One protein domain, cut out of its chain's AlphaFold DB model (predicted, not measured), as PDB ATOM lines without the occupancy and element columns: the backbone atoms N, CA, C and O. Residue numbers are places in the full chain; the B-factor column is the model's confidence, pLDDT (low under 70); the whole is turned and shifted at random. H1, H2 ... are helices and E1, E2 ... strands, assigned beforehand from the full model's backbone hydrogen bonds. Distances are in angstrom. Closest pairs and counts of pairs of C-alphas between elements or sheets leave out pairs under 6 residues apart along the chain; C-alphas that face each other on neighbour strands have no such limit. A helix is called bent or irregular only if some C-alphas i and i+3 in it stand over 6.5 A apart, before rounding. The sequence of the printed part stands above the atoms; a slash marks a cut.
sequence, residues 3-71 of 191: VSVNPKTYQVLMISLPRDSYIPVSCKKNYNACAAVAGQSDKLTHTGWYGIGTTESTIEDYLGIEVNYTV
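This is residues 3 to 71 of the 191 residues of the protein "Cell envelope-like function transcriptional attenuator common domain protein" of gut metagenome (UniProt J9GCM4). Look for a small head, the helical hairpin H2 and H3 with H1 near it and the short strand pair E3 and E4 beside it, and for an arm, the strand hairpin E1 and E2, whose residues 6 to 11 stick out. The 69 printed residues hold three named helices and four strands in the order E1 E2 E3 H1 E4 H2 H3, a mixed class; both two-strand sheets are antiparallel. The whole is only just compact, close to loose, with a radius of gyration of the C-alphas of 12.9 A, and spans 42 by 22 by 19 A.

Find C-alpha 3 at (268.368, 157.780, 267.244); there E1 begins, residues 3 to 6. E2, residues 11 to 15, is 13.0 A long. Next come E3, residues 22 to 24, H1, residues 31 to 37, E4, residues 41 to 43, and H2, residues 44 to 50, 11.2 A long. H3, residues 52 to 63, runs 16.5 A to C-alpha 63 at (256.611, 154.290, 261.987). H1 is irregular: C-alphas 33 and 36 are 8.2 A apart.

In the hairpin E1 and E2, N 4 and O 13 are 2.9 A apart, within hydrogen-bond range. E1 and E2 are apart from H3. Between E3 and E4, find N 23 and O 42, 3.0 A apart. The closest C-alphas of E3 and H3, Pro 24 and Thr 58, are 7.1 A apart. H2 and H3, a helical hairpin, touch, H3 with residues 54 to 58 alone; their closest C-alphas, Thr 47 and Thr 55, are 4.9 A apart. They run opposite ways at a shallow tilt of 34 degrees, only just short of steep. H1 is close to but not clearly touching H2, with the C-alphas of Ala 33 and Tyr 50 closest, 5.3 A apart. In H3 every O i to N i+4 pair is within hydrogen-bond range, against 1 of 3 in H1 and 0 of 3 in H2, where O i to N i+3 has 2 of 4 and 3 of 4.

The C-alphas farthest apart, Thr 9 and Ala 36, are 42.5 A apart. The printed part has no cut and no long link; no printed residue is under 70 in pLDDT.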
ATOM      1  N   VAL A   3     267.914 157.029 266.069       93.19
ATOM      2  CA  VAL A   3     268.368 157.780 267.244       93.19
ATOM      3  C   VAL A   3     267.543 159.054 267.326       93.19
ATOM      4  O   VAL A   3     267.556 159.856 266.398       93.19
ATOM      5  N   SER A   4     266.807 159.219 268.420       92.62
ATOM      6  CA  SER A   4     266.059 160.436 268.719       92.62
ATOM      7  C   SER A   4     266.815 161.231 269.774       92.62
ATOM      8  O   SER A   4     267.195 160.685 270.809       92.62
ATOM      9  N   VAL A   5     267.045 162.509 269.494       90.50
ATOM     10  CA  VAL A   5     267.767 163.431 270.370       90.50
ATOM     11  C   VAL A   5     266.837 164.585 270.708       90.50
ATOM     12  O   VAL A   5     266.323 165.254 269.813       90.50
ATOM     13  N   ASN A   6     266.621 164.827 271.999       90.38
ATOM     14  CA  ASN A   6     265.896 165.993 272.481       90.38
ATOM     15  C   ASN A   6     266.868 166.937 273.209       90.38
ATOM     16  O   ASN A   6     267.201 166.679 274.369       90.38
ATOM     17  N   PRO A   7     267.282 168.047 272.570       85.25
ATOM     18  CA  PRO A   7     268.255 168.974 273.146       85.25
ATOM     19  C   PRO A   7     267.682 169.837 274.281       85.25
ATOM     20  O   PRO A   7     268.427 170.486 275.004       85.25
ATOM     21  N   LYS A   8     266.352 169.879 274.457       88.81
ATOM     22  CA  LYS A   8     265.718 170.615 275.566       88.81
ATOM     23  C   LYS A   8     265.727 169.809 276.860       88.81
ATOM     24  O   LYS A   8     265.815 170.386 277.938       88.81
ATOM     25  N   THR A   9     265.584 168.490 276.751       91.88
ATOM     26  CA  THR A   9     265.561 167.577 277.901       91.88
ATOM     27  C   THR A   9     266.883 166.845 278.103       91.88
ATOM     28  O   THR A   9     266.988 166.101 279.073       91.88
ATOM     29  N   TYR A  10     267.863 167.026 277.209       84.00
ATOM     30  CA  TYR A  10     269.148 166.312 277.206       84.00
ATOM     31  C   TYR A  10     268.963 164.789 277.217       84.00
ATOM     32  O   TYR A  10     269.578 164.053 277.987       84.00
ATOM     33  N   GLN A  11     268.026 164.309 276.395       85.31
ATOM     34  CA  GLN A  11     267.697 162.889 276.305       85.31
ATOM     35  C   GLN A  11     268.012 162.346 274.919       85.31
ATOM     36  O   GLN A  11     267.647 162.943 273.906       85.31
ATOM     37  N   VAL A  12     268.640 161.172 274.899       88.12
ATOM     38  CA  VAL A  12     268.890 160.394 273.685       88.12
ATOM     39  C   VAL A  12     268.205 159.047 273.819       88.12
ATOM     40  O   VAL A  12     268.477 158.289 274.753       88.12
ATOM     41  N   LEU A  13     267.344 158.727 272.859       91.25
ATOM     42  CA  LEU A  13     266.700 157.431 272.737       91.25
ATOM     43  C   LEU A  13     267.255 156.703 271.512       91.25
ATOM     44  O   LEU A  13     267.129 157.176 270.385       91.25
ATOM     45  N   MET A  14     267.850 155.534 271.736       92.25
ATOM     46  CA  MET A  14     268.313 154.647 270.668       92.25
ATOM     47  C   MET A  14     267.311 153.513 270.477       92.25
ATOM     48  O   MET A  14     267.110 152.692 271.371       92.25
ATOM     49  N   ILE A  15     266.708 153.454 269.294       93.06
ATOM     50  CA  ILE A  15     265.741 152.430 268.910       93.06
ATOM     51  C   ILE A  15     266.387 151.545 267.853       93.06
ATOM     52  O   ILE A  15     266.754 151.976 266.756       93.06
ATOM     53  N   SER A  16     266.532 150.270 268.185       92.38
ATOM     54  CA  SER A  16     267.047 149.292 267.241       92.38
ATOM     55  C   SER A  16     265.901 148.663 266.467       92.38
ATOM     56  O   SER A  16     264.974 148.115 267.053       92.38
ATOM     57  N   LEU A  17     265.990 148.735 265.142       93.69
ATOM     58  CA  LEU A  17     265.060 148.081 264.233       93.69
ATOM     59  C   LEU A  17     265.691 146.753 263.794       93.69
ATOM     60  O   LEU A  17     266.771 146.794 263.191       93.69
ATOM     61  N   PRO A  18     265.079 145.593 264.096       92.69
ATOM     62  CA  PRO A  18     265.625 144.306 263.691       92.69
ATOM     63  C   PRO A  18     265.768 144.237 262.174       92.69
ATOM     64  O   PRO A  18     264.839 144.555 261.430       92.69
ATOM     65  N   ARG A  19     266.929 143.788 261.701       93.94
ATOM     66  CA  ARG A  19     267.246 143.746 260.264       93.94
ATOM     67  C   ARG A  19     266.291 142.849 259.463       93.94
ATOM     68  O   ARG A  19     266.094 143.071 258.273       93.94
ATOM     69  N   ASP A  20     265.745 141.833 260.132       94.38
ATOM     70  CA  ASP A  20     264.873 140.802 259.570       94.38
ATOM     71  C   ASP A  20     263.375 141.154 259.754       94.38
ATOM     72  O   ASP A  20     262.513 140.315 259.512       94.38
ATOM     73  N   SER A  21     263.052 142.393 260.160       94.81
ATOM     74  CA  SER A  21     261.664 142.876 260.269       94.81
ATOM     75  C   SER A  21     260.975 142.839 258.909       94.81
ATOM     76  O   SER A  21     261.479 143.448 257.967       94.81
ATOM     77  N   TYR A  22     259.834 142.156 258.823       96.88
ATOM     78  CA  TYR A  22     259.044 142.026 257.599       96.88
ATOM     79  C   TYR A  22     258.095 143.219 257.459       96.88
ATOM     80  O   TYR A  22     257.081 143.286 258.154       96.88
ATOM     81  N   ILE A  23     258.461 144.185 256.617       96.56
ATOM     82  CA  ILE A  23     257.769 145.477 256.493       96.56
ATOM     83  C   ILE A  23     257.594 145.866 255.018       96.56
ATOM     84  O   ILE A  23     258.431 145.490 254.192       96.56
ATOM     85  N   PRO A  24     256.534 146.615 254.665       96.62
ATOM     86  CA  PRO A  24     256.318 147.071 253.295       96.62
ATOM     87  C   PRO A  24     257.398 148.073 252.876       96.62
ATOM     88  O   PRO A  24     257.610 149.084 253.544       96.62
ATOM     89  N   VAL A  25     258.063 147.812 251.752       96.31
ATOM     90  CA  VAL A  25     259.109 148.688 251.214       96.31
ATOM     91  C   VAL A  25     258.483 149.953 250.630       96.31
ATOM     92  O   VAL A  25     257.635 149.890 249.735       96.31
ATOM     93  N   SER A  26     258.941 151.115 251.095       95.38
ATOM     94  CA  SER A  26     258.563 152.416 250.545       95.38
ATOM     95  C   SER A  26     259.655 152.974 249.643       95.38
ATOM     96  O   SER A  26     260.835 152.981 249.991       95.38
ATOM     97  N   CYS A  27     259.234 153.495 248.494       93.06
ATOM     98  CA  CYS A  27     260.103 154.000 247.434       93.06
ATOM     99  C   CYS A  27     259.965 155.506 247.191       93.06
ATOM    100  O   CYS A  27     260.412 156.006 246.161       93.06
ATOM    101  N   LYS A  28     259.354 156.247 248.125       92.31
ATOM    102  CA  LYS A  28     259.035 157.674 247.950       92.31
ATOM    103  C   LYS A  28     260.267 158.548 247.713       92.31
ATOM    104  O   LYS A  28     260.204 159.475 246.914       92.31
ATOM    105  N   LYS A  29     261.385 158.239 248.379       88.88
ATOM    106  CA  LYS A  29     262.634 159.017 248.291       88.88
ATOM    107  C   LYS A  29     263.630 158.475 247.257       88.88
ATOM    108  O   LYS A  29     264.609 159.146 246.957       88.88
ATOM    109  N   ASN A  30     263.394 157.286 246.688       82.62
ATOM    110  CA  ASN A  30     264.260 156.705 245.655       82.62
ATOM    111  C   ASN A  30     263.507 155.738 244.722       82.62
ATOM    112  O   ASN A  30     263.768 154.533 244.691       82.62
ATOM    113  N   TYR A  31     262.543 156.267 243.965       82.38
ATOM    114  CA  TYR A  31     261.621 155.442 243.181       82.38
ATOM    115  C   TYR A  31     262.321 154.573 242.129       82.38
ATOM    116  O   TYR A  31     262.061 153.376 242.044       82.38
ATOM    117  N   ASN A  32     263.260 155.148 241.372       88.12
ATOM    118  CA  ASN A  32     263.921 154.450 240.264       88.12
ATOM    119  C   ASN A  32     264.700 153.206 240.717       88.12
ATOM    120  O   ASN A  32     264.791 152.242 239.962       88.12
ATOM    121  N   ALA A  33     265.240 153.210 241.939       87.00
ATOM    122  CA  ALA A  33     266.020 152.088 242.451       87.00
ATOM    123  C   ALA A  33     265.154 150.922 242.949       87.00
ATOM    124  O   ALA A  33     265.591 149.779 242.859       87.00
ATOM    125  N   CYS A  34     263.944 151.179 243.465       91.19
ATOM    126  CA  CYS A  34     263.128 150.154 244.132       91.19
ATOM    127  C   CYS A  34     261.702 149.981 243.588       91.19
ATOM    128  O   CYS A  34     260.920 149.240 244.179       91.19
ATOM    129  N   ALA A  35     261.356 150.587 242.446       90.56
ATOM    130  CA  ALA A  35     260.018 150.499 241.847       90.56
ATOM    131  C   ALA A  35     259.477 149.060 241.735       90.56
ATOM    132  O   ALA A  35     258.297 148.827 241.981       90.56
ATOM    133  N   ALA A  36     260.341 148.085 241.427       91.19
ATOM    134  CA  ALA A  36     259.959 146.678 241.291       91.19
ATOM    135  C   ALA A  36     259.444 146.031 242.592       91.19
ATOM    136  O   ALA A  36     258.737 145.028 242.529       91.19
ATOM    137  N   VAL A  37     259.796 146.586 243.755       91.38
ATOM    138  CA  VAL A  37     259.446 146.052 245.083       91.38
ATOM    139  C   VAL A  37     258.583 147.014 245.904       91.38
ATOM    140  O   VAL A  37     258.274 146.726 247.057       91.38
ATOM    141  N   ALA A  38     258.171 148.149 245.332       92.81
ATOM    142  CA  ALA A  38     257.376 149.153 246.031       92.81
ATOM    143  C   ALA A  38     256.058 148.557 246.564       92.81
ATOM    144  O   ALA A  38     255.290 147.948 245.821       92.81
ATOM    145  N   GLY A  39     255.803 148.726 247.863       92.00
ATOM    146  CA  GLY A  39     254.625 148.197 248.558       92.00
ATOM    147  C   GLY A  39     254.685 146.702 248.895       92.00
ATOM    148  O   GLY A  39     253.843 146.226 249.655       92.00
ATOM    149  N   GLN A  40     255.674 145.958 248.391       95.00
ATOM    150  CA  GLN A  40     255.882 144.563 248.780       95.00
ATOM    151  C   GLN A  40     256.555 144.500 250.149       95.00
ATOM    152  O   GLN A  40     257.402 145.332 250.475       95.00
ATOM    153  N   SER A  41     256.172 143.515 250.961       96.12
ATOM    154  CA  SER A  41     256.827 143.290 252.247       96.12
ATOM    155  C   SER A  41     258.080 142.446 252.068       96.12
ATOM    156  O   SER A  41     258.047 141.392 251.430       96.12
ATOM    157  N   ASP A  42     259.175 142.909 252.656       96.50
ATOM    158  CA  ASP A  42     260.463 142.228 252.673       96.50
ATOM    159  C   ASP A  42     261.186 142.557 253.987       96.50
ATOM    160  O   ASP A  42     260.732 143.380 254.787       96.50
ATOM    161  N   LYS A  43     262.314 141.900 254.246       96.94
ATOM    162  CA  LYS A  43     263.145 142.227 255.398       96.94
ATOM    163  C   LYS A  43     263.730 143.633 255.266       96.94
ATOM    164  O   LYS A  43     264.296 143.989 254.231       96.94
ATOM    165  N   LEU A  44     263.695 144.400 256.358       96.62
ATOM    166  CA  LEU A  44     264.209 145.772 256.416       96.62
ATOM    167  C   LEU A  44     265.628 145.903 255.835       96.62
ATOM    168  O   LEU A  44     265.915 146.868 255.132       96.62
ATOM    169  N   THR A  45     266.520 144.935 256.063       96.19
ATOM    170  CA  THR A  45     267.900 145.000 255.549       96.19
ATOM    171  C   THR A  45     268.019 145.032 254.025       96.19
ATOM    172  O   THR A  45     269.051 145.487 253.535       96.19
ATOM    173  N   HIS A  46     267.020 144.568 253.267       96.31
ATOM    174  CA  HIS A  46     267.059 144.618 251.803       96.31
ATOM    175  C   HIS A  46     266.844 146.036 251.266       96.31
ATOM    176  O   HIS A  46     267.352 146.364 250.199       96.31
ATOM    177  N   THR A  47     266.190 146.920 252.029       95.94
ATOM    178  CA  THR A  47     266.000 148.325 251.627       95.94
ATOM    179  C   THR A  47     267.326 149.043 251.368       95.94
ATOM    180  O   THR A  47     267.413 149.856 250.451       95.94
ATOM    181  N   GLY A  48     268.386 148.684 252.101       93.31
ATOM    182  CA  GLY A  48     269.724 149.246 251.923       93.31
ATOM    183  C   GLY A  48     270.365 148.919 250.570       93.31
ATOM    184  O   GLY A  48     271.185 149.703 250.098       93.31
ATOM    185  N   TRP A  49     269.966 147.819 249.917       92.88
ATOM    186  CA  TRP A  49     270.430 147.469 248.566       92.88
ATOM    187  C   TRP A  49     269.981 148.499 247.526       92.88
ATOM    188  O   TRP A  49     270.720 148.821 246.600       92.88
ATOM    189  N   TYR A  50     268.789 149.062 247.718       93.44
ATOM    190  CA  TYR A  50     268.221 150.095 246.855       93.44
ATOM    191  C   TYR A  50     268.656 151.514 247.247       93.44
ATOM    192  O   TYR A  50     268.246 152.490 246.622       93.44
ATOM    193  N   GLY A  51     269.509 151.645 248.265       91.56
ATOM    194  CA  GLY A  51     270.053 152.912 248.736       91.56
ATOM    195  C   GLY A  51     269.420 153.419 250.032       91.56
ATOM    196  O   GLY A  51     268.372 152.961 250.492       91.56
ATOM    197  N   ILE A  52     270.089 154.405 250.638       91.62
ATOM    198  CA  ILE A  52     269.700 154.938 251.951       91.62
ATOM    199  C   ILE A  52     268.316 155.596 251.916       91.62
ATOM    200  O   ILE A  52     267.544 155.398 252.846       91.62
ATOM    201  N   GLY A  53     267.956 156.259 250.809       93.12
ATOM    202  CA  GLY A  53     266.641 156.881 250.640       93.12
ATOM    203  C   GLY A  53     265.484 155.879 250.707       93.12
ATOM    204  O   GLY A  53     264.456 156.185 251.296       93.12
ATOM    205  N   THR A  54     265.655 154.655 250.185       95.44
ATOM    206  CA  THR A  54     264.645 153.587 250.310       95.44
ATOM    207  C   THR A  54     264.511 153.112 251.755       95.44
ATOM    208  O   THR A  54     263.401 152.876 252.228       95.44
ATOM    209  N   THR A  55     265.631 152.991 252.476       95.62
ATOM    210  CA  THR A  55     265.624 152.627 253.906       95.62
ATOM    211  C   THR A  55     264.911 153.697 254.730       95.62
ATOM    212  O   THR A  55     264.045 153.381 255.542       95.62
ATOM    213  N   GLU A  56     265.245 154.963 254.482       95.31
ATOM    214  CA  GLU A  56     264.669 156.137 255.132       95.31
ATOM    215  C   GLU A  56     263.157 156.205 254.919       95.31
ATOM    216  O   GLU A  56     262.415 156.132 255.897       95.31
ATOM    217  N   SER A  57     262.682 156.219 253.666       95.69
ATOM    218  CA  SER A  57     261.241 156.296 253.396       95.69
ATOM    219  C   SER A  57     260.473 155.087 253.919       95.69
ATOM    220  O   SER A  57     259.320 155.219 254.315       95.69
ATOM    221  N   THR A  58     261.096 153.903 253.942       96.44
ATOM    222  CA  THR A  58     260.468 152.700 254.513       96.44
ATOM    223  C   THR A  58     260.269 152.838 256.020       96.44
ATOM    224  O   THR A  58     259.205 152.497 256.529       96.44
ATOM    225  N   ILE A  59     261.267 153.354 256.744       96.38
ATOM    226  CA  ILE A  59     261.171 153.566 258.193       96.38
ATOM    227  C   ILE A  59     260.159 154.669 258.519       96.38
ATOM    228  O   ILE A  59     259.354 154.489 259.432       96.38
ATOM    229  N   GLU A  60     260.182 155.777 257.778       96.19
ATOM    230  CA  GLU A  60     259.233 156.885 257.941       96.19
ATOM    231  C   GLU A  60     257.788 156.425 257.766       96.19
ATOM    232  O   GLU A  60     256.959 156.662 258.642       96.19
ATOM    233  N   ASP A  61     257.500 155.696 256.685       95.62
ATOM    234  CA  ASP A  61     256.153 155.199 256.407       95.62
ATOM    235  C   ASP A  61     255.709 154.128 257.410       95.62
ATOM    236  O   ASP A  61     254.548 154.110 257.815       95.62
ATOM    237  N   TYR A  62     256.619 153.248 257.834       95.44
ATOM    238  CA  TYR A  62     256.299 152.178 258.779       95.44
ATOM    239  C   TYR A  62     256.014 152.701 260.193       95.44
ATOM    240  O   TYR A  62     255.148 152.168 260.884       95.44
ATOM    241  N   LEU A  63     256.740 153.731 260.636       95.12
ATOM    242  CA  LEU A  63     256.611 154.290 261.987       95.12
ATOM    243  C   LEU A  63     255.742 155.555 262.049       95.12
ATOM    244  O   LEU A  63     255.403 155.989 263.148       95.12
ATOM    245  N   GLY A  64     255.389 156.153 260.909       95.62
ATOM    246  CA  GLY A  64     254.646 157.414 260.848       95.62
ATOM    247  C   GLY A  64     255.445 158.607 261.377       95.62
ATOM    248  O   GLY A  64     254.880 159.477 262.039       95.62
ATOM    249  N   ILE A  65     256.757 158.630 261.131       95.38
ATOM    250  CA  ILE A  65     257.679 159.678 261.598       95.38
ATOM    251  C   ILE A  65     258.404 160.333 260.423       95.38
ATOM    252  O   ILE A  65     258.433 159.786 259.326       95.38
ATOM    253  N   GLU A  66     259.051 161.465 260.682       93.75
ATOM    254  CA  GLU A  66     260.016 162.080 259.769       93.75
ATOM    255  C   GLU A  66     261.439 161.825 260.278       93.75
ATOM    256  O   GLU A  66     261.727 161.995 261.467       93.75
ATOM    257  N   VAL A  67     262.335 161.405 259.388       93.56
ATOM    258  CA  VAL A  67     263.756 161.224 259.691       93.56
ATOM    259  C   VAL A  67     264.502 162.469 259.226       93.56
ATOM    260  O   VAL A  67     264.617 162.728 258.033       93.56
ATOM    261  N   ASN A  68     265.037 163.244 260.172       91.44
ATOM    262  CA  ASN A  68     265.730 164.493 259.839       91.44
ATOM    263  C   ASN A  68     267.062 164.244 259.122       91.44
ATOM    264  O   ASN A  68     267.401 164.949 258.174       91.44
ATOM    265  N   TYR A  69     267.812 163.242 259.589       91.31
ATOM    266  CA  TYR A  69     269.164 162.970 259.118       91.31
ATOM    267  C   TYR A  69     269.445 161.475 259.010       91.31
ATOM    268  O   TYR A  69     268.957 160.670 259.805       91.31
ATOM    269  N   THR A  70     270.294 161.114 258.052       90.88
ATOM    270  CA  THR A  70     270.791 159.754 257.855       90.88
ATOM    271  C   THR A  70     272.308 159.718 257.973       90.88
ATOM    272  O   THR A  70     273.012 160.653 257.591       90.88
ATOM    273  N   VAL A  71     272.819 158.623 258.533       89.50
ATOM    274  CA  VAL A  71     274.251 158.321 258.602       89.50
ATOM    275  C   VAL A  71     274.433 156.874 258.170       89.50
ATOM    276  O   VAL A  71     273.838 155.963 258.756       89.50
TER     277      VAL A  71